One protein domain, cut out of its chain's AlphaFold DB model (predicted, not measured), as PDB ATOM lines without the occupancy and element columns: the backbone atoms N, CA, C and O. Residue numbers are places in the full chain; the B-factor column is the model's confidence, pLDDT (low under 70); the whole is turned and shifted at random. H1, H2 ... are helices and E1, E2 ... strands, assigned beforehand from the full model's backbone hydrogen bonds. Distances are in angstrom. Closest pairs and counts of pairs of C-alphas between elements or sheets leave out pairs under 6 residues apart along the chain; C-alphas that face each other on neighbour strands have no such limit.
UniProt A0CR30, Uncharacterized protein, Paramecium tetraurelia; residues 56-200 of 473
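Overview. This is residues 56 to 200 of the 473 residues of an uncharacterized protein of Paramecium tetraurelia (UniProt A0CR30). A small ladder of two short strands, E1 and E2, lies at one side of a compact, rounded cluster of helices. H2 and H4 cross in its middle, long H1 packs across H2 and, at a smaller angle, on H4, H3 and H7 pack on different parts of H2, and H5 and H6 on H4. The 145 printed residues, mostly helix by class, run H1 H2 H3 E1 H4 H5 H6 E2 H7; the sheet is antiparallel. The radius of gyration of the C-alphas is 14.4 A, the spans 42 by 34 by 34 A.

Along the chain. E1 is residues 128 to 130 and E2 188 to 190. H1, residues 56 to 76, begins at C-alpha 56 (41.622, -15.480, -52.880) and is 30.5 A long. H2, 93 to 109, is 24.6 A, and H4, 131 to 142, 16.3 A. H3 is 115 to 122, H5 157 to 165, H6 172 to 181; H7, 191 to 199, ends at C-alpha 199 (43.508, -9.449, -25.117).

Arrangement. E1 and E2 are antiparallel, with N 129 and O 189 3.0 A apart. H4 touches H1 (C-alphas of Val 67 and Leu 133 closest, 5.4 A) at 35.2 degrees, only just steep. With residues 98 to 102 alone, H2 touches H4 at a steep tilt of 67 degrees, Ile 98 and Ile 137 having the closest C-alphas, 7.0 A. H1 and H2 touch about perpendicular, at 79 degrees. H2 and H3 form a helical hairpin, at 18 degrees. Every O i to N i+4 pair is within hydrogen-bond range except in H6, 5 of 6.

Size, cuts and confidence. The printed part has no cut. The links H1 to H2 and H4 to H5 are long; in them residues 80 to 81 pair with 146 to 147, parallel. Mean pLDDT of the printed part is 74.6; residues 148 to 160 and 176 to 189 are among those under 70.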
ATOM      1  N   VAL A  56      41.153 -16.876 -52.991       57.28
ATOM      2  CA  VAL A  56      41.622 -15.480 -52.880       57.28
ATOM      3  C   VAL A  56      40.760 -14.529 -53.723       57.28
ATOM      4  O   VAL A  56      40.420 -13.436 -53.267       57.28
ATOM      5  N   ASN A  57      40.334 -14.958 -54.915       63.69
ATOM      6  CA  ASN A  57      39.510 -14.141 -55.809       63.69
ATOM      7  C   ASN A  57      38.056 -13.995 -55.313       63.69
ATOM      8  O   ASN A  57      37.455 -12.928 -55.442       63.69
ATOM      9  N   GLN A  58      37.496 -15.041 -54.694       69.19
ATOM     10  CA  GLN A  58      36.166 -14.984 -54.073       69.19
ATOM     11  C   GLN A  58      36.135 -14.071 -52.843       69.19
ATOM     12  O   GLN A  58      35.215 -13.264 -52.712       69.19
ATOM     13  N   ASN A  59      37.148 -14.137 -51.974       73.00
ATOM     14  CA  ASN A  59      37.222 -13.280 -50.787       73.00
ATOM     15  C   ASN A  59      37.321 -11.792 -51.168       73.00
ATOM     16  O   ASN A  59      36.579 -10.967 -50.639       73.00
ATOM     17  N   ALA A  60      38.162 -11.450 -52.151       74.75
ATOM     18  CA  ALA A  60      38.280 -10.079 -52.651       74.75
ATOM     19  C   ALA A  60      36.952  -9.542 -53.222       74.75
ATOM     20  O   ALA A  60      36.564  -8.406 -52.946       74.75
ATOM     21  N   LEU A  61      36.216 -10.373 -53.972       80.00
ATOM     22  CA  LEU A  61      34.906 -10.010 -54.513       80.00
ATOM     23  C   LEU A  61      33.858  -9.799 -53.408       80.00
ATOM     24  O   LEU A  61      33.073  -8.851 -53.467       80.00
ATOM     25  N   LEU A  62      33.836 -10.671 -52.397       81.38
ATOM     26  CA  LEU A  62      32.927 -10.543 -51.258       81.38
ATOM     27  C   LEU A  62      33.226  -9.284 -50.437       81.38
ATOM     28  O   LEU A  62      32.291  -8.570 -50.083       81.38
ATOM     29  N   GLN A  63      34.500  -8.951 -50.210       83.62
ATOM     30  CA  GLN A  63      34.879  -7.714 -49.517       83.62
ATOM     31  C   GLN A  63      34.446  -6.463 -50.291       83.62
ATOM     32  O   GLN A  63      33.898  -5.539 -49.694       83.62
ATOM     33  N   GLN A  64      34.568  -6.447 -51.624       85.62
ATOM     34  CA  GLN A  64      34.044  -5.339 -52.437       85.62
ATOM     35  C   GLN A  64      32.522  -5.176 -52.308       85.62
ATOM     36  O   GLN A  64      32.028  -4.052 -52.188       85.62
ATOM     37  N   LYS A  65      31.767  -6.281 -52.297       87.56
ATOM     38  CA  LYS A  65      30.317  -6.236 -52.056       87.56
ATOM     39  C   LYS A  65      29.995  -5.757 -50.638       87.56
ATOM     40  O   LYS A  65      29.097  -4.934 -50.467       87.56
ATOM     41  N   ALA A  66      30.759  -6.202 -49.641       89.69
ATOM     42  CA  ALA A  66      30.608  -5.774 -48.253       89.69
ATOM     43  C   ALA A  66      30.876  -4.269 -48.082       89.69
ATOM     44  O   ALA A  66      30.157  -3.598 -47.341       89.69
ATOM     45  N   VAL A  67      31.850  -3.712 -48.812       90.88
ATOM     46  CA  VAL A  67      32.096  -2.262 -48.886       90.88
ATOM     47  C   VAL A  67      30.868  -1.530 -49.429       90.88
ATOM     48  O   VAL A  67      30.387  -0.602 -48.781       90.88
ATOM     49  N   GLN A  68      30.322  -1.963 -50.569       90.06
ATOM     50  CA  GLN A  68      29.133  -1.336 -51.165       90.06
ATOM     51  C   GLN A  68      27.923  -1.403 -50.226       90.06
ATOM     52  O   GLN A  68      27.204  -0.418 -50.059       90.06
ATOM     53  N   LEU A  69      27.709  -2.548 -49.575       91.88
ATOM     54  CA  LEU A  69      26.647  -2.717 -48.589       91.88
ATOM     55  C   LEU A  69      26.841  -1.777 -47.391       91.88
ATOM     56  O   LEU A  69      25.886  -1.145 -46.944       91.88
ATOM     57  N   SER A  70      28.071  -1.637 -46.899       92.50
ATOM     58  CA  SER A  70      28.390  -0.754 -45.773       92.50
ATOM     59  C   SER A  70      28.159   0.722 -46.114       92.50
ATOM     60  O   SER A  70      27.562   1.452 -45.326       92.50
ATOM     61  N   GLU A  71      28.549   1.161 -47.315       92.38
ATOM     62  CA  GLU A  71      28.249   2.508 -47.823       92.38
ATOM     63  C   GLU A  71      26.733   2.754 -47.915       92.38
ATOM     64  O   GLU A  71      26.244   3.830 -47.557       92.38
ATOM     65  N   GLN A  72      25.959   1.750 -48.340       91.25
ATOM     66  CA  GLN A  72      24.497   1.831 -48.373       91.25
ATOM     67  C   GLN A  72      23.886   1.919 -46.971       91.25
ATOM     68  O   GLN A  72      22.997   2.742 -46.755       91.25
ATOM     69  N   ILE A  73      24.365   1.113 -46.020       90.38
ATOM     70  CA  ILE A  73      23.932   1.152 -44.615       90.38
ATOM     71  C   ILE A  73      24.149   2.554 -44.039       90.38
ATOM     72  O   ILE A  73      23.226   3.141 -43.478       90.38
ATOM     73  N   ILE A  74      25.345   3.115 -44.236       90.81
ATOM     74  CA  ILE A  74      25.720   4.426 -43.701       90.81
ATOM     75  C   ILE A  74      24.925   5.559 -44.358       90.81
ATOM     76  O   ILE A  74      24.433   6.440 -43.655       90.81
ATOM     77  N   SER A  75      24.808   5.562 -45.689       90.50
ATOM     78  CA  SER A  75      24.119   6.632 -46.428       90.50
ATOM     79  C   SER A  75      22.614   6.657 -46.168       90.50
ATOM     80  O   SER A  75      22.026   7.732 -46.082       90.50
ATOM     81  N   LYS A  76      21.994   5.483 -46.007       88.88
ATOM     82  CA  LYS A  76      20.559   5.350 -45.720       88.88
ATOM     83  C   LYS A  76      20.232   5.366 -44.224       88.88
ATOM     84  O   LYS A  76      19.055   5.394 -43.878       88.88
ATOM     85  N   GLY A  77      21.238   5.320 -43.347       83.88
ATOM     86  CA  GLY A  77      21.049   5.244 -41.894       83.88
ATOM     87  C   GLY A  77      20.338   3.966 -41.436       83.88
ATOM     88  O   GLY A  77      19.586   3.996 -40.465       83.88
ATOM     89  N   VAL A  78      20.528   2.853 -42.149       84.44
ATOM     90  CA  VAL A  78      19.856   1.581 -41.842       84.44
ATOM     91  C   VAL A  78      20.486   0.958 -40.600       84.44
ATOM     92  O   VAL A  78      21.703   0.825 -40.525       84.44
ATOM     93  N   GLN A  79      19.667   0.536 -39.638       83.44
ATOM     94  CA  GLN A  79      20.153  -0.261 -38.514       83.44
ATOM     95  C   GLN A  79      20.320  -1.727 -38.922       83.44
ATOM     96  O   GLN A  79      19.420  -2.319 -39.519       83.44
ATOM     97  N   ILE A  80      21.459  -2.324 -38.571       83.88
ATOM     98  CA  ILE A  80      21.742  -3.745 -38.785       83.88
ATOM     99  C   ILE A  80      21.615  -4.528 -37.479       83.88
ATOM    100  O   ILE A  80      22.041  -4.073 -36.421       83.88
ATOM    101  N   SER A  81      21.042  -5.730 -37.549       79.38
ATOM    102  CA  SER A  81      20.961  -6.640 -36.404       79.38
ATOM    103  C   SER A  81      22.054  -7.694 -36.516       79.38
ATOM    104  O   SER A  81      22.006  -8.569 -37.384       79.38
ATOM    105  N   THR A  82      23.052  -7.615 -35.639       74.19
ATOM    106  CA  THR A  82      24.110  -8.624 -35.567       74.19
ATOM    107  C   THR A  82      23.709  -9.687 -34.559       74.19
ATOM    108  O   THR A  82      23.507  -9.387 -33.382       74.19
ATOM    109  N   LYS A  83      23.604 -10.940 -35.007       70.88
ATOM    110  CA  LYS A  83      23.545 -12.083 -34.089       70.88
ATOM    111  C   LYS A  83      24.941 -12.339 -33.534       70.88
ATOM    112  O   LYS A  83      25.935 -12.045 -34.196       70.88
ATOM    113  N   ASP A  84      25.003 -12.906 -32.338       68.00
ATOM    114  CA  ASP A  84      26.272 -13.319 -31.762       68.00
ATOM    115  C   ASP A  84      26.765 -14.596 -32.458       68.00
ATOM    116  O   ASP A  84      26.366 -15.705 -32.103       68.00
ATOM    117  N   PHE A  85      27.541 -14.436 -33.533       68.12
ATOM    118  CA  PHE A  85      28.032 -15.560 -34.332       68.12
ATOM    119  C   PHE A  85      29.256 -16.227 -33.697       68.12
ATOM    120  O   PHE A  85      29.503 -17.401 -33.963       68.12
ATOM    121  N   ILE A  86      30.004 -15.495 -32.866       72.31
ATOM    122  CA  ILE A  86      31.254 -15.944 -32.248       72.31
ATOM    123  C   ILE A  86      31.021 -16.235 -30.753       72.31
ATOM    124  O   ILE A  86      30.698 -15.313 -29.995       72.31
ATOM    125  N   PRO A  87      31.214 -17.485 -30.282       62.50
ATOM    126  CA  PRO A  87      31.104 -17.831 -28.865       62.50
ATOM    127  C   PRO A  87      32.010 -16.970 -27.969       62.50
ATOM    128  O   PRO A  87      33.115 -16.589 -28.346       62.50
ATOM    129  N   SER A  88      31.536 -16.660 -26.761       56.53
ATOM    130  CA  SER A  88      32.073 -15.623 -25.864       56.53
ATOM    131  C   SER A  88      33.465 -15.859 -25.262       56.53
ATOM    132  O   SER A  88      34.027 -14.909 -24.731       56.53
ATOM    133  N   SER A  89      34.049 -17.058 -25.309       56.97
ATOM    134  CA  SER A  89      35.176 -17.381 -24.416       56.97
ATOM    135  C   SER A  89      36.570 -16.934 -24.878       56.97
ATOM    136  O   SER A  89      37.485 -16.944 -24.061       56.97
ATOM    137  N   ASN A  90      36.770 -16.563 -26.150       60.44
ATOM    138  CA  ASN A  90      38.127 -16.484 -26.725       60.44
ATOM    139  C   ASN A  90      38.522 -15.117 -27.311       60.44
ATOM    140  O   ASN A  90      39.599 -15.012 -27.900       60.44
ATOM    141  N   MET A  91      37.680 -14.080 -27.204       77.25
ATOM    142  CA  MET A  91      37.948 -12.798 -27.867       77.25
ATOM    143  C   MET A  91      37.489 -11.584 -27.034       77.25
ATOM    144  O   MET A  91      36.370 -11.597 -26.519       77.25
ATOM    145  N   PRO A  92      38.307 -10.515 -26.943       83.50
ATOM    146  CA  PRO A  92      37.938  -9.229 -26.369       83.50
ATOM    147  C   PRO A  92      36.663  -8.668 -26.990       83.50
ATOM    148  O   PRO A  92      36.448  -8.781 -28.199       83.50
ATOM    149  N   ILE A  93      35.841  -8.016 -26.169       81.94
ATOM    150  CA  ILE A  93      34.492  -7.604 -26.557       81.94
ATOM    151  C   ILE A  93      34.491  -6.695 -27.793       81.94
ATOM    152  O   ILE A  93      33.724  -6.930 -28.720       81.94
ATOM    153  N   LEU A  94      35.408  -5.728 -27.892       85.44
ATOM    154  CA  LEU A  94      35.467  -4.839 -29.055       85.44
ATOM    155  C   LEU A  94      35.868  -5.575 -30.342       85.44
ATOM    156  O   LEU A  94      35.262  -5.344 -31.390       85.44
ATOM    157  N   ALA A  95      36.834  -6.497 -30.267       85.50
ATOM    158  CA  ALA A  95      37.206  -7.341 -31.403       85.50
ATOM    159  C   ALA A  95      36.024  -8.218 -31.832       85.50
ATOM    160  O   ALA A  95      35.666  -8.253 -33.008       85.50
ATOM    161  N   LYS A  96      35.347  -8.844 -30.867       84.12
ATOM    162  CA  LYS A  96      34.165  -9.670 -31.114       84.12
ATOM    163  C   LYS A  96      33.055  -8.894 -31.832       84.12
ATOM    164  O   LYS A  96      32.457  -9.413 -32.773       84.12
ATOM    165  N   TYR A  97      32.800  -7.647 -31.437       83.62
ATOM    166  CA  TYR A  97      31.807  -6.786 -32.089       83.62
ATOM    167  C   TYR A  97      32.144  -6.528 -33.556       83.62
ATOM    168  O   TYR A  97      31.297  -6.705 -34.432       83.62
ATOM    169  N   ILE A  98      33.389  -6.147 -33.830       88.06
ATOM    170  CA  ILE A  98      33.853  -5.875 -35.190       88.06
ATOM    171  C   ILE A  98      33.776  -7.157 -36.038       88.06
ATOM    172  O   ILE A  98      33.297  -7.105 -37.171       88.06
ATOM    173  N   ALA A  99      34.163  -8.313 -35.489       87.62
ATOM    174  CA  ALA A  99      34.092  -9.592 -36.195       87.62
ATOM    175  C   ALA A  99      32.648 -10.003 -36.504       87.62
ATOM    176  O   ALA A  99      32.356 -10.426 -37.619       87.62
ATOM    177  N   ASN A 100      31.722  -9.829 -35.557       86.50
ATOM    178  CA  ASN A 100      30.304 -10.119 -35.770       86.50
ATOM    179  C   ASN A 100      29.688  -9.219 -36.860       86.50
ATOM    180  O   ASN A 100      28.889  -9.704 -37.665       86.50
ATOM    181  N   ILE A 101      30.077  -7.940 -36.933       89.19
ATOM    182  CA  ILE A 101      29.649  -7.033 -38.014       89.19
ATOM    183  C   ILE A 101      30.252  -7.470 -39.350       89.19
ATOM    184  O   ILE A 101      29.534  -7.553 -40.342       89.19
ATOM    185  N   TYR A 102      31.544  -7.801 -39.379       89.94
ATOM    186  CA  TYR A 102      32.200  -8.299 -40.586       89.94
ATOM    187  C   TYR A 102      31.514  -9.571 -41.107       89.94
ATOM    188  O   TYR A 102      31.094  -9.617 -42.259       89.94
ATOM    189  N   ILE A 103      31.299 -10.569 -40.245       88.38
ATOM    190  CA  ILE A 103      30.598 -11.816 -40.587       88.38
ATOM    191  C   ILE A 103      29.179 -11.528 -41.083       88.38
ATOM    192  O   ILE A 103      28.741 -12.141 -42.056       88.38
ATOM    193  N   TYR A 104      28.460 -10.594 -40.452       88.81
ATOM    194  CA  TYR A 104      27.141 -10.170 -40.921       88.81
ATOM    195  C   TYR A 104      27.204  -9.632 -42.356       88.81
ATOM    196  O   TYR A 104      26.447 -10.095 -43.206       88.81
ATOM    197  N   LEU A 105      28.118  -8.699 -42.640       89.94
ATOM    198  CA  LEU A 105      28.270  -8.108 -43.971       89.94
ATOM    199  C   LEU A 105      28.615  -9.173 -45.017       89.94
ATOM    200  O   LEU A 105      27.997  -9.209 -46.078       89.94
ATOM    201  N   MET A 106      29.535 -10.084 -44.689       87.88
ATOM    202  CA  MET A 106      29.923 -11.179 -45.580       87.88
ATOM    203  C   MET A 106      28.744 -12.115 -45.873       87.88
ATOM    204  O   MET A 106      28.497 -12.410 -47.040       87.88
ATOM    205  N   LYS A 107      27.946 -12.487 -44.856       86.56
ATOM    206  CA  LYS A 107      26.729 -13.300 -45.042       86.56
ATOM    207  C   LYS A 107      25.727 -12.656 -45.989       86.56
ATOM    208  O   LYS A 107      25.184 -13.347 -46.839       86.56
ATOM    209  N   GLN A 108      25.492 -11.350 -45.857       86.62
ATOM    210  CA  GLN A 108      24.555 -10.626 -46.727       86.62
ATOM    211  C   GLN A 108      25.040 -10.540 -48.181       86.62
ATOM    212  O   GLN A 108      24.245 -10.334 -49.094       86.62
ATOM    213  N   CYS A 109      26.348 -10.669 -48.410       84.62
ATOM    214  CA  CYS A 109      26.953 -10.629 -49.740       84.62
ATOM    215  C   CYS A 109      27.143 -12.016 -50.376       84.62
ATOM    216  O   CYS A 109      27.475 -12.092 -51.566       84.62
ATOM    217  N   SER A 110      26.929 -13.086 -49.605       79.19
ATOM    218  CA  SER A 110      27.124 -14.481 -50.000       79.19
ATOM    219  C   SER A 110      25.805 -15.253 -50.131       79.19
ATOM    220  O   SER A 110      24.828 -14.921 -49.469       79.19
ATOM    221  N   SER A 111      25.768 -16.316 -50.940       67.62
ATOM    222  CA  SER A 111      24.661 -17.288 -50.906       67.62
ATOM    223  C   SER A 111      24.716 -18.134 -49.625       67.62
ATOM    224  O   SER A 111      25.799 -18.332 -49.082       67.62
ATOM    225  N   ASP A 112      23.572 -18.656 -49.165       54.56
ATOM    226  CA  ASP A 112      23.312 -19.201 -47.809       54.56
ATOM    227  C   ASP A 112      24.263 -20.298 -47.252       54.56
ATOM    228  O   ASP A 112      24.098 -20.713 -46.109       54.56
ATOM    229  N   ASN A 113      25.290 -20.741 -47.987       54.31
ATOM    230  CA  ASN A 113      26.260 -21.769 -47.581       54.31
ATOM    231  C   ASN A 113      27.716 -21.420 -47.954       54.31
ATOM    232  O   ASN A 113      28.464 -22.276 -48.424       54.31
ATOM    233  N   ASP A 114      28.131 -20.166 -47.782       69.44
ATOM    234  CA  ASP A 114      29.501 -19.772 -48.116       69.44
ATOM    235  C   ASP A 114      30.520 -20.289 -47.085       69.44
ATOM    236  O   ASP A 114      30.515 -19.911 -45.905       69.44
ATOM    237  N   GLU A 115      31.399 -21.175 -47.553       72.81
ATOM    238  CA  GLU A 115      32.460 -21.825 -46.781       72.81
ATOM    239  C   GLU A 115      33.406 -20.791 -46.151       72.81
ATOM    240  O   GLU A 115      33.869 -20.975 -45.025       72.81
ATOM    241  N   VAL A 116      33.602 -19.646 -46.815       75.44
ATOM    242  CA  VAL A 116      34.419 -18.526 -46.323       75.44
ATOM    243  C   VAL A 116      33.861 -17.965 -45.012       75.44
ATOM    244  O   VAL A 116      34.585 -17.819 -44.028       75.44
ATOM    245  N   THR A 117      32.555 -17.702 -44.961       78.69
ATOM    246  CA  THR A 117      31.903 -17.149 -43.768       78.69
ATOM    247  C   THR A 117      31.874 -18.171 -42.626       78.69
ATOM    248  O   THR A 117      32.085 -17.815 -41.467       78.69
ATOM    249  N   LEU A 118      31.648 -19.452 -42.935       81.12
ATOM    250  CA  LEU A 118      31.716 -20.526 -41.939       81.12
ATOM    251  C   LEU A 118      33.128 -20.676 -41.355       81.12
ATOM    252  O   LEU A 118      33.260 -20.917 -40.154       81.12
ATOM    253  N   ASN A 119      34.169 -20.486 -42.167       81.44
ATOM    254  CA  ASN A 119      35.554 -20.505 -41.707       81.44
ATOM    255  C   ASN A 119      35.853 -19.342 -40.753       81.44
ATOM    256  O   ASN A 119      36.428 -19.586 -39.698       81.44
ATOM    257  N   TYR A 120      35.369 -18.127 -41.028       85.31
ATOM    258  CA  TYR A 120      35.517 -16.995 -40.099       85.31
ATOM    259  C   TYR A 120      34.763 -17.173 -38.776       85.31
ATOM    260  O   TYR A 120      35.179 -16.641 -37.753       85.31
ATOM    261  N   ILE A 121      33.655 -17.918 -38.770       84.12
ATOM    262  CA  ILE A 121      32.946 -18.260 -37.527       84.12
ATOM    263  C   ILE A 121      33.759 -19.264 -36.697       84.12
ATOM    264  O   ILE A 121      33.796 -19.158 -35.472       84.12
ATOM    265  N   LYS A 122      34.404 -20.239 -37.353       83.38
ATOM    266  CA  LYS A 122      35.247 -21.252 -36.693       83.38
ATOM    267  C   LYS A 122      36.572 -20.675 -36.194       83.38
ATOM    268  O   LYS A 122      37.001 -21.036 -35.103       83.38
ATOM    269  N   ASP A 123      37.194 -19.797 -36.976       83.62
ATOM    270  CA  ASP A 123      38.446 -19.118 -36.645       83.62
ATOM    271  C   ASP A 123      38.349 -17.602 -36.916       83.62
ATOM    272  O   ASP A 123      38.764 -17.115 -37.969       83.62
ATOM    273  N   PRO A 124      37.818 -16.814 -35.964       82.38
ATOM    274  CA  PRO A 124      37.698 -15.364 -36.120       82.38
ATOM    275  C   PRO A 124      39.039 -14.636 -36.262       82.38
ATOM    276  O   PRO A 124      39.082 -13.518 -36.774       82.38
ATOM    277  N   ASN A 125      40.142 -15.241 -35.817       81.88
ATOM    278  CA  ASN A 125      41.467 -14.641 -35.936       81.88
ATOM    279  C   ASN A 125      41.991 -14.670 -37.375       81.88
ATOM    280  O   ASN A 125      42.852 -13.865 -37.718       81.88
ATOM    281  N   SER A 126      41.452 -15.553 -38.223       82.06
ATOM    282  CA  SER A 126      41.800 -15.618 -39.642       82.06
ATOM    283  C   SER A 126      41.143 -14.513 -40.476       82.06
ATOM    284  O   SER A 126      41.361 -14.461 -41.688       82.06
ATOM    285  N   ILE A 127      40.298 -13.665 -39.876       83.56
ATOM    286  CA  ILE A 127      39.652 -12.554 -40.576       83.56
ATOM    287  C   ILE A 127      40.722 -11.556 -41.039       83.56
ATOM    288  O   ILE A 127      41.611 -11.145 -40.289       83.56
ATOM    289  N   VAL A 128      40.608 -11.136 -42.295       80.69
ATOM    290  CA  VAL A 128      41.465 -10.114 -42.890       80.69
ATOM    291  C   VAL A 128      40.572  -9.035 -43.489       80.69
ATOM    292  O   VAL A 128      39.751  -9.330 -44.359       80.69
ATOM    293  N   ILE A 129      40.707  -7.799 -43.006       81.25
ATOM    294  CA  ILE A 129      39.841  -6.670 -43.385       81.25
ATOM    295  C   ILE A 129      40.673  -5.598 -44.080       81.25
ATOM    296  O   ILE A 129      41.689  -5.164 -43.537       81.25
ATOM    297  N   ASP A 130      40.238  -5.157 -45.260       81.19
ATOM    298  CA  ASP A 130      40.836  -4.011 -45.943       81.19
ATOM    299  C   ASP A 130      40.530  -2.661 -45.254       81.19
ATOM    300  O   ASP A 130      39.684  -2.553 -44.362       81.19
ATOM    301  N   GLN A 131      41.220  -1.603 -45.688       79.31
ATOM    302  CA  GLN A 131      41.031  -0.241 -45.170       79.31
ATOM    303  C   GLN A 131      39.630   0.270 -45.224       79.31
ATOM    304  O   GLN A 131      39.107   0.818 -44.251       79.31
ATOM    305  N   LYS A 132      39.064   0.151 -46.407       85.44
ATOM    306  CA  LYS A 132      37.820   0.806 -46.702       85.44
ATOM    307  C   LYS A 132      36.729   0.174 -45.851       85.44
ATOM    308  O   LYS A 132      35.956   0.885 -45.221       85.44
ATOM    309  N   LEU A 133      36.727  -1.149 -45.752       87.44
ATOM    310  CA  LEU A 133      35.795  -1.907 -44.945       87.44
ATOM    311  C   LEU A 133      36.021  -1.695 -43.442       87.44
ATOM    312  O   LEU A 133      35.041  -1.542 -42.721       87.44
ATOM    313  N   TRP A 134      37.265  -1.598 -42.962       87.00
ATOM    314  CA  TRP A 134      37.537  -1.231 -41.566       87.00
ATOM    315  C   TRP A 134      36.968   0.142 -41.202       87.00
ATOM    316  O   TRP A 134      36.264   0.279 -40.197       87.00
ATOM    317  N   ASP A 135      37.256   1.157 -42.022       85.62
ATOM    318  CA  ASP A 135      36.790   2.523 -41.793       85.62
ATOM    319  C   ASP A 135      35.257   2.581 -41.790       85.62
ATOM    320  O   ASP A 135      34.668   3.247 -40.933       85.62
ATOM    321  N   LEU A 136      34.612   1.838 -42.697       90.50
ATOM    322  CA  LEU A 136      33.157   1.740 -42.786       90.50
ATOM    323  C   LEU A 136      32.549   0.982 -41.596       90.50
ATOM    324  O   LEU A 136      31.560   1.449 -41.039       90.50
ATOM    325  N   ILE A 137      33.141  -0.133 -41.147       90.69
ATOM    326  CA  ILE A 137      32.678  -0.859 -39.949       90.69
ATOM    327  C   ILE A 137      32.781   0.037 -38.712       90.69
ATOM    328  O   ILE A 137      31.820   0.149 -37.950       90.69
ATOM    329  N   CYS A 138      33.910   0.728 -38.532       88.94
ATOM    330  CA  CYS A 138      34.067   1.684 -37.439       88.94
ATOM    331  C   CYS A 138      33.015   2.793 -37.520       88.94
ATOM    332  O   CYS A 138      32.439   3.168 -36.506       88.94
ATOM    333  N   GLU A 139      32.730   3.302 -38.720       87.81
ATOM    334  CA  GLU A 139      31.719   4.338 -38.915       87.81
ATOM    335  C   GLU A 139      30.288   3.856 -38.639       87.81
ATOM    336  O   GLU A 139      29.519   4.596 -38.026       87.81
ATOM    337  N   ILE A 140      29.941   2.621 -39.016       89.19
ATOM    338  CA  ILE A 140      28.667   1.973 -38.661       89.19
ATOM    339  C   ILE A 140      28.491   1.959 -37.134       89.19
ATOM    340  O   ILE A 140      27.426   2.324 -36.627       89.19
ATOM    341  N   ILE A 141      29.545   1.596 -36.395       87.50
ATOM    342  CA  ILE A 141      29.534   1.562 -34.926       87.50
ATOM    343  C   ILE A 141      29.441   2.979 -34.347       87.50
ATOM    344  O   ILE A 141      28.572   3.237 -33.514       87.50
ATOM    345  N   SER A 142      30.267   3.924 -34.813       83.62
ATOM    346  CA  SER A 142      30.245   5.323 -34.352       83.62
ATOM    347  C   SER A 142      28.891   6.000 -34.576       83.62
ATOM    348  O   SER A 142      28.451   6.794 -33.747       83.62
ATOM    349  N   LYS A 143      28.206   5.679 -35.681       85.12
ATOM    350  CA  LYS A 143      26.854   6.173 -35.992       85.12
ATOM    351  C   LYS A 143      25.740   5.400 -35.279       85.12
ATOM    352  O   LYS A 143      24.572   5.712 -35.495       85.12
ATOM    353  N   LYS A 144      26.075   4.430 -34.418       85.00
ATOM    354  CA  LYS A 144      25.121   3.618 -33.640       85.00
ATOM    355  C   LYS A 144      24.123   2.860 -34.523       85.00
ATOM    356  O   LYS A 144      22.960   2.699 -34.166       85.00
ATOM    357  N   LEU A 145      24.576   2.384 -35.683       85.81
ATOM    358  CA  LEU A 145      23.741   1.680 -36.661       85.81
ATOM    359  C   LEU A 145      23.657   0.164 -36.403       85.81
ATOM    360  O   LEU A 145      23.307  -0.585 -37.308       85.81
ATOM    361  N   VAL A 146      23.976  -0.314 -35.195       81.88
ATOM    362  CA  VAL A 146      24.017  -1.749 -34.848       81.88
ATOM    363  C   VAL A 146      23.089  -2.054 -33.674       81.88
ATOM    364  O   VAL A 146      23.130  -1.368 -32.654       81.88
ATOM    365  N   CYS A 147      22.307  -3.125 -33.797       74.88
ATOM    366  CA  CYS A 147      21.420  -3.656 -32.764       74.88
ATOM    367  C   CYS A 147      21.921  -5.024 -32.279       74.88
ATOM    368  O   CYS A 147      22.179  -5.917 -33.088       74.88
ATOM    369  N   LEU A 148      22.019  -5.202 -30.956       62.56
ATOM    370  CA  LEU A 148      22.688  -6.353 -30.331       62.56
ATOM    371  C   LEU A 148      21.779  -7.554 -30.051       62.56
ATOM    372  O   LEU A 148      22.262  -8.616 -29.665       62.56
ATOM    373  N   LYS A 149      20.465  -7.424 -30.268       57.03
ATOM    374  CA  LYS A 149      19.509  -8.530 -30.140       57.03
ATOM    375  C   LYS A 149      18.420  -8.458 -31.200       57.03
ATOM    376  O   LYS A 149      17.950  -7.379 -31.544       57.03
ATOM    377  N   ALA A 150      17.988  -9.634 -31.653       43.66
ATOM    378  CA  ALA A 150      16.920  -9.800 -32.638       43.66
ATOM    379  C   ALA A 150      15.507  -9.494 -32.091       43.66
ATOM    380  O   ALA A 150      14.599  -9.304 -32.891       43.66
ATOM    381  N   ASN A 151      15.323  -9.420 -30.762       41.53
ATOM    382  CA  ASN A 151      13.998  -9.305 -30.127       41.53
ATOM    383  C   ASN A 151      13.782  -8.045 -29.262       41.53
ATOM    384  O   ASN A 151      12.674  -7.851 -28.768       41.53
ATOM    385  N   ASP A 152      14.774  -7.167 -29.090       38.06
ATOM    386  CA  ASP A 152      14.620  -5.970 -28.246       38.06
ATOM    387  C   ASP A 152      14.242  -4.758 -29.108       38.06
ATOM    388  O   ASP A 152      15.082  -3.940 -29.486       38.06
ATOM    389  N   ILE A 153      12.946  -4.654 -29.415       39.69
ATOM    390  CA  ILE A 153      12.342  -3.498 -30.099       39.69
ATOM    391  C   ILE A 153      12.316  -2.258 -29.176       39.69
ATOM    392  O   ILE A 153      12.088  -1.148 -29.647       39.69
ATOM    393  N   ILE A 154      12.571  -2.391 -27.862       35.75
ATOM    394  CA  ILE A 154      12.336  -1.299 -26.903       35.75
ATOM    395  C   ILE A 154      13.462  -1.177 -25.846       35.75
ATOM    396  O   ILE A 154      13.624  -2.007 -24.960       35.75
ATOM    397  N   CYS A 155      14.200  -0.064 -25.939       33.88
ATOM    398  CA  CYS A 155      14.874   0.710 -24.876       33.88
ATOM    399  C   CYS A 155      16.124   0.226 -24.107       33.88
ATOM    400  O   CYS A 155      16.712   1.061 -23.424       33.88
ATOM    401  N   THR A 156      16.653  -0.989 -24.254       42.28
ATOM    402  CA  THR A 156      17.974  -1.337 -23.654       42.28
ATOM    403  C   THR A 156      19.157  -1.097 -24.606       42.28
ATOM    404  O   THR A 156      20.250  -0.740 -24.163       42.28
ATOM    405  N   ASN A 157      18.927  -1.181 -25.924       44.84
ATOM    406  CA  ASN A 157      19.961  -1.065 -26.966       44.84
ATOM    407  C   ASN A 157      20.615   0.327 -27.079       44.84
ATOM    408  O   ASN A 157      21.806   0.402 -27.372       44.84
ATOM    409  N   ASN A 158      19.893   1.426 -26.809       50.47
ATOM    410  CA  ASN A 158      20.434   2.789 -26.961       50.47
ATOM    411  C   ASN A 158      21.578   3.108 -25.979       50.47
ATOM    412  O   ASN A 158      22.436   3.932 -26.299       50.47
ATOM    413  N   SER A 159      21.613   2.452 -24.813       60.41
ATOM    414  CA  SER A 159      22.670   2.653 -23.813       60.41
ATOM    415  C   SER A 159      23.944   1.880 -24.176       60.41
ATOM    416  O   SER A 159      25.019   2.466 -24.251       60.41
ATOM    417  N   GLN A 160      23.817   0.593 -24.512       68.56
ATOM    418  CA  GLN A 160      24.951  -0.292 -24.783       68.56
ATOM    419  C   GLN A 160      25.701   0.076 -26.066       68.56
ATOM    420  O   GLN A 160      26.920   0.236 -26.036       68.56
ATOM    421  N   ILE A 161      24.991   0.285 -27.186       71.31
ATOM    422  CA  ILE A 161      25.651   0.751 -28.416       71.31
ATOM    423  C   ILE A 161      26.173   2.180 -28.251       71.31
ATOM    424  O   ILE A 161      27.206   2.527 -28.817       71.31
ATOM    425  N   GLY A 162      25.494   2.995 -27.434       71.62
ATOM    426  CA  GLY A 162      25.951   4.325 -27.052       71.62
ATOM    427  C   GLY A 162      27.345   4.286 -26.433       71.62
ATOM    428  O   GLY A 162      28.233   4.983 -26.911       71.62
ATOM    429  N   ILE A 163      27.544   3.403 -25.458       74.19
ATOM    430  CA  ILE A 163      28.810   3.211 -24.739       74.19
ATOM    431  C   ILE A 163      29.887   2.627 -25.659       74.19
ATOM    432  O   ILE A 163      30.992   3.159 -25.731       74.19
ATOM    433  N   VAL A 164      29.566   1.585 -26.433       78.69
ATOM    434  CA  VAL A 164      30.522   0.984 -27.380       78.69
ATOM    435  C   VAL A 164      30.981   2.007 -28.425       78.69
ATOM    436  O   VAL A 164      32.177   2.121 -28.683       78.69
ATOM    437  N   SER A 165      30.057   2.797 -28.986       76.94
ATOM    438  CA  SER A 165      30.352   3.796 -30.028       76.94
ATOM    439  C   SER A 165      31.306   4.910 -29.586       76.94
ATOM    440  O   SER A 165      31.916   5.565 -30.428       76.94
ATOM    441  N   GLN A 166      31.433   5.114 -28.275       76.25
ATOM    442  CA  GLN A 166      32.290   6.124 -27.659       76.25
ATOM    443  C   GLN A 166      33.715   5.626 -27.382       76.25
ATOM    444  O   GLN A 166      34.553   6.429 -26.975       76.25
ATOM    445  N   SER A 167      34.012   4.337 -27.601       83.12
ATOM    446  CA  SER A 167      35.377   3.832 -27.440       83.12
ATOM    447  C   SER A 167      36.346   4.552 -28.373       83.12
ATOM    448  O   SER A 167      36.063   4.778 -29.556       83.12
ATOM    449  N   LEU A 168      37.542   4.824 -27.855       76.50
ATOM    450  CA  LEU A 168      38.683   5.317 -28.606       76.50
ATOM    451  C   LEU A 168      38.912   4.539 -29.888       76.50
ATOM    452  O   LEU A 168      39.183   5.174 -30.904       76.50
ATOM    453  N   LEU A 169      38.758   3.211 -29.861       76.75
ATOM    454  CA  LEU A 169      38.962   2.341 -31.021       76.75
ATOM    455  C   LEU A 169      38.191   2.826 -32.261       76.75
ATOM    456  O   LEU A 169      38.701   2.724 -33.376       76.75
ATOM    457  N   PHE A 170      36.998   3.399 -32.067       76.19
ATOM    458  CA  PHE A 170      36.115   3.847 -33.145       76.19
ATOM    459  C   PHE A 170      36.195   5.346 -33.435       76.19
ATOM    460  O   PHE A 170      35.631   5.808 -34.428       76.19
ATOM    461  N   SER A 171      36.904   6.126 -32.614       71.94
ATOM    462  CA  SER A 171      37.090   7.550 -32.892       71.94
ATOM    463  C   SER A 171      37.809   7.735 -34.235       71.94
ATOM    464  O   SER A 171      38.751   7.014 -34.561       71.94
ATOM    465  N   SER A 172      37.380   8.706 -35.046       64.94
ATOM    466  CA  SER A 172      37.904   8.913 -36.412       64.94
ATOM    467  C   SER A 172      39.421   9.127 -36.462       64.94
ATOM    468  O   SER A 172      40.080   8.818 -37.455       64.94
ATOM    469  N   ILE A 173      39.968   9.651 -35.371       58.91
ATOM    470  CA  ILE A 173      41.381   9.921 -35.170       58.91
ATOM    471  C   ILE A 173      42.134   8.621 -34.882       58.91
ATOM    472  O   ILE A 173      43.105   8.307 -35.568       58.91
ATOM    473  N   ILE A 174      41.676   7.851 -33.896       63.81
ATOM    474  CA  ILE A 174      42.364   6.638 -33.456       63.81
ATOM    475  C   ILE A 174      42.124   5.479 -34.416       63.81
ATOM    476  O   ILE A 174      43.071   4.753 -34.692       63.81
ATOM    477  N   ARG A 175      40.939   5.356 -35.028       70.19
ATOM    478  CA  ARG A 175      40.677   4.328 -36.046       70.19
ATOM    479  C   ARG A 175      41.657   4.434 -37.208       70.19
ATOM    480  O   ARG A 175      42.163   3.416 -37.651       70.19
ATOM    481  N   LYS A 176      41.985   5.657 -37.652       63.69
ATOM    482  CA  LYS A 176      42.958   5.904 -38.729       63.69
ATOM    483  C   LYS A 176      44.385   5.615 -38.285       63.69
ATOM    484  O   LYS A 176      45.172   5.125 -39.083       63.69
ATOM    485  N   VAL A 177      44.721   5.938 -37.035       60.56
ATOM    486  CA  VAL A 177      46.045   5.672 -36.454       60.56
ATOM    487  C   VAL A 177      46.271   4.171 -36.296       60.56
ATOM    488  O   VAL A 177      47.298   3.675 -36.737       60.56
ATOM    489  N   ILE A 178      45.295   3.451 -35.744       62.94
ATOM    490  CA  ILE A 178      45.293   1.992 -35.635       62.94
ATOM    491  C   ILE A 178      45.337   1.383 -37.036       62.94
ATOM    492  O   ILE A 178      46.213   0.580 -37.324       62.94
ATOM    493  N   PHE A 179      44.477   1.827 -37.948       56.28
ATOM    494  CA  PHE A 179      44.406   1.256 -39.284       56.28
ATOM    495  C   PHE A 179      45.690   1.426 -40.096       56.28
ATOM    496  O   PHE A 179      46.276   0.440 -40.532       56.28
ATOM    497  N   LYS A 180      46.206   2.660 -40.175       55.59
ATOM    498  CA  LYS A 180      47.467   2.986 -40.854       55.59
ATOM    499  C   LYS A 180      48.685   2.251 -40.266       55.59
ATOM    500  O   LYS A 180      49.748   2.266 -40.866       55.59
ATOM    501  N   LYS A 181      48.586   1.682 -39.063       56.31
ATOM    502  CA  LYS A 181      49.728   1.111 -38.331       56.31
ATOM    503  C   LYS A 181      49.582  -0.367 -37.969       56.31
ATOM    504  O   LYS A 181      50.553  -0.964 -37.521       56.31
ATOM    505  N   LEU A 182      48.412  -0.964 -38.202       52.69
ATOM    506  CA  LEU A 182      48.172  -2.415 -38.146       52.69
ATOM    507  C   LEU A 182      48.195  -3.080 -39.527       52.69
ATOM    508  O   LEU A 182      47.892  -4.268 -39.649       52.69
ATOM    509  N   HIS A 183      48.568  -2.324 -40.554       48.31
ATOM    510  CA  HIS A 183      48.800  -2.827 -41.893       48.31
ATOM    511  C   HIS A 183      49.946  -3.837 -41.948       48.31
ATOM    512  O   HIS A 183      51.068  -3.552 -41.536       48.31
ATOM    513  N   GLY A 184      49.670  -5.012 -42.519       47.28
ATOM    514  CA  GLY A 184      50.699  -5.762 -43.245       47.28
ATOM    515  C   GLY A 184      50.881  -5.205 -44.664       47.28
ATOM    516  O   GLY A 184      50.152  -4.298 -45.064       47.28
ATOM    517  N   ASN A 185      51.782  -5.810 -45.449       46.84
ATOM    518  CA  ASN A 185      52.177  -5.433 -46.825       46.84
ATOM    519  C   ASN A 185      51.032  -5.247 -47.866       46.84
ATOM    520  O   ASN A 185      51.315  -5.044 -49.043       46.84
ATOM    521  N   ALA A 186      49.750  -5.345 -47.491       51.81
ATOM    522  CA  ALA A 186      48.603  -5.402 -48.401       51.81
ATOM    523  C   ALA A 186      47.364  -4.587 -47.960       51.81
ATOM    524  O   ALA A 186      46.243  -5.043 -48.152       51.81
ATOM    525  N   GLN A 187      47.515  -3.396 -47.362       60.38
ATOM    526  CA  GLN A 187      46.382  -2.536 -46.947       60.38
ATOM    527  C   GLN A 187      45.294  -3.247 -46.104       60.38
ATOM    528  O   GLN A 187      44.120  -2.875 -46.121       60.38
ATOM    529  N   GLN A 188      45.687  -4.272 -45.349       67.06
ATOM    530  CA  GLN A 188      44.781  -5.165 -44.635       67.06
ATOM    531  C   GLN A 188      45.201  -5.310 -43.170       67.06
ATOM    532  O   GLN A 188      46.395  -5.397 -42.874       67.06
ATOM    533  N   ILE A 189      44.218  -5.361 -42.269       67.81
ATOM    534  CA  ILE A 189      44.406  -5.737 -40.866       67.81
ATOM    535  C   ILE A 189      44.121  -7.227 -40.717       67.81
ATOM    536  O   ILE A 189      43.042  -7.696 -41.080       67.81
ATOM    537  N   ASN A 190      45.065  -7.943 -40.105       73.56
ATOM    538  CA  ASN A 190      44.815  -9.268 -39.549       73.56
ATOM    539  C   ASN A 190      44.135  -9.119 -38.181       73.56
ATOM    540  O   ASN A 190      44.656  -8.452 -37.281       73.56
ATOM    541  N   PHE A 191      42.979  -9.753 -38.025       77.69
ATOM    542  CA  PHE A 191      42.175  -9.686 -36.815       77.69
ATOM    543  C   PHE A 191      42.869 -10.258 -35.572       77.69
ATOM    544  O   PHE A 191      42.619  -9.776 -34.467       77.69
ATOM    545  N   GLN A 192      43.812 -11.191 -35.743       77.44
ATOM    546  CA  GLN A 192      44.705 -11.644 -34.675       77.44
ATOM    547  C   GLN A 192      45.465 -10.476 -34.032       77.44
ATOM    548  O   GLN A 192      45.616 -10.443 -32.817       77.44
ATOM    549  N   THR A 193      45.912  -9.486 -34.813       73.50
ATOM    550  CA  THR A 193      46.654  -8.331 -34.282       73.50
ATOM    551  C   THR A 193      45.765  -7.447 -33.407       73.50
ATOM    552  O   THR A 193      46.208  -6.941 -32.375       73.50
ATOM    553  N   LEU A 194      44.498  -7.274 -33.796       78.81
ATOM    554  CA  LEU A 194      43.506  -6.562 -32.989       78.81
ATOM    555  C   LEU A 194      43.159  -7.352 -31.717       78.81
ATOM    556  O   LEU A 194      43.028  -6.767 -30.644       78.81
ATOM    557  N   ASN A 195      43.049  -8.677 -31.831       80.25
ATOM    558  CA  ASN A 195      42.824  -9.567 -30.699       80.25
ATOM    559  C   ASN A 195      43.987  -9.498 -29.689       80.25
ATOM    560  O   ASN A 195      43.758  -9.301 -28.500       80.25
ATOM    561  N   ASP A 196      45.234  -9.550 -30.161       76.88
ATOM    562  CA  ASP A 196      46.439  -9.449 -29.327       76.88
ATOM    563  C   ASP A 196      46.533  -8.092 -28.612       76.88
ATOM    564  O   ASP A 196      46.824  -8.038 -27.412       76.88
ATOM    565  N   LEU A 197      46.232  -6.995 -29.323       79.25
ATOM    566  CA  LEU A 197      46.173  -5.649 -28.747       79.25
ATOM    567  C   LEU A 197      45.203  -5.592 -27.565       79.25
ATOM    568  O   LEU A 197      45.535  -5.049 -26.511       79.25
ATOM    569  N   LEU A 198      44.005  -6.142 -27.746       81.19
ATOM    570  CA  LEU A 198      42.917  -6.023 -26.783       81.19
ATOM    571  C   LEU A 198      42.941  -7.110 -25.695       81.19
ATOM    572  O   LEU A 198      42.328  -6.912 -24.647       81.19
ATOM    573  N   GLY A 199      43.620  -8.236 -25.932       72.69
ATOM    574  CA  GLY A 199      43.508  -9.449 -25.117       72.69
ATOM    575  C   GLY A 199      44.745  -9.857 -24.313       72.69
ATOM    576  O   GLY A 199      44.580 -10.538 -23.304       72.69
ATOM    577  N   GLN A 200      45.973  -9.480 -24.704       66.69
ATOM    578  CA  GLN A 200      47.193  -9.989 -24.047       66.69
ATOM    579  C   GLN A 200      48.191  -8.886 -23.664       66.69
ATOM    580  O   GLN A 200      48.822  -8.283 -24.531       66.69
TER     581      GLN A 200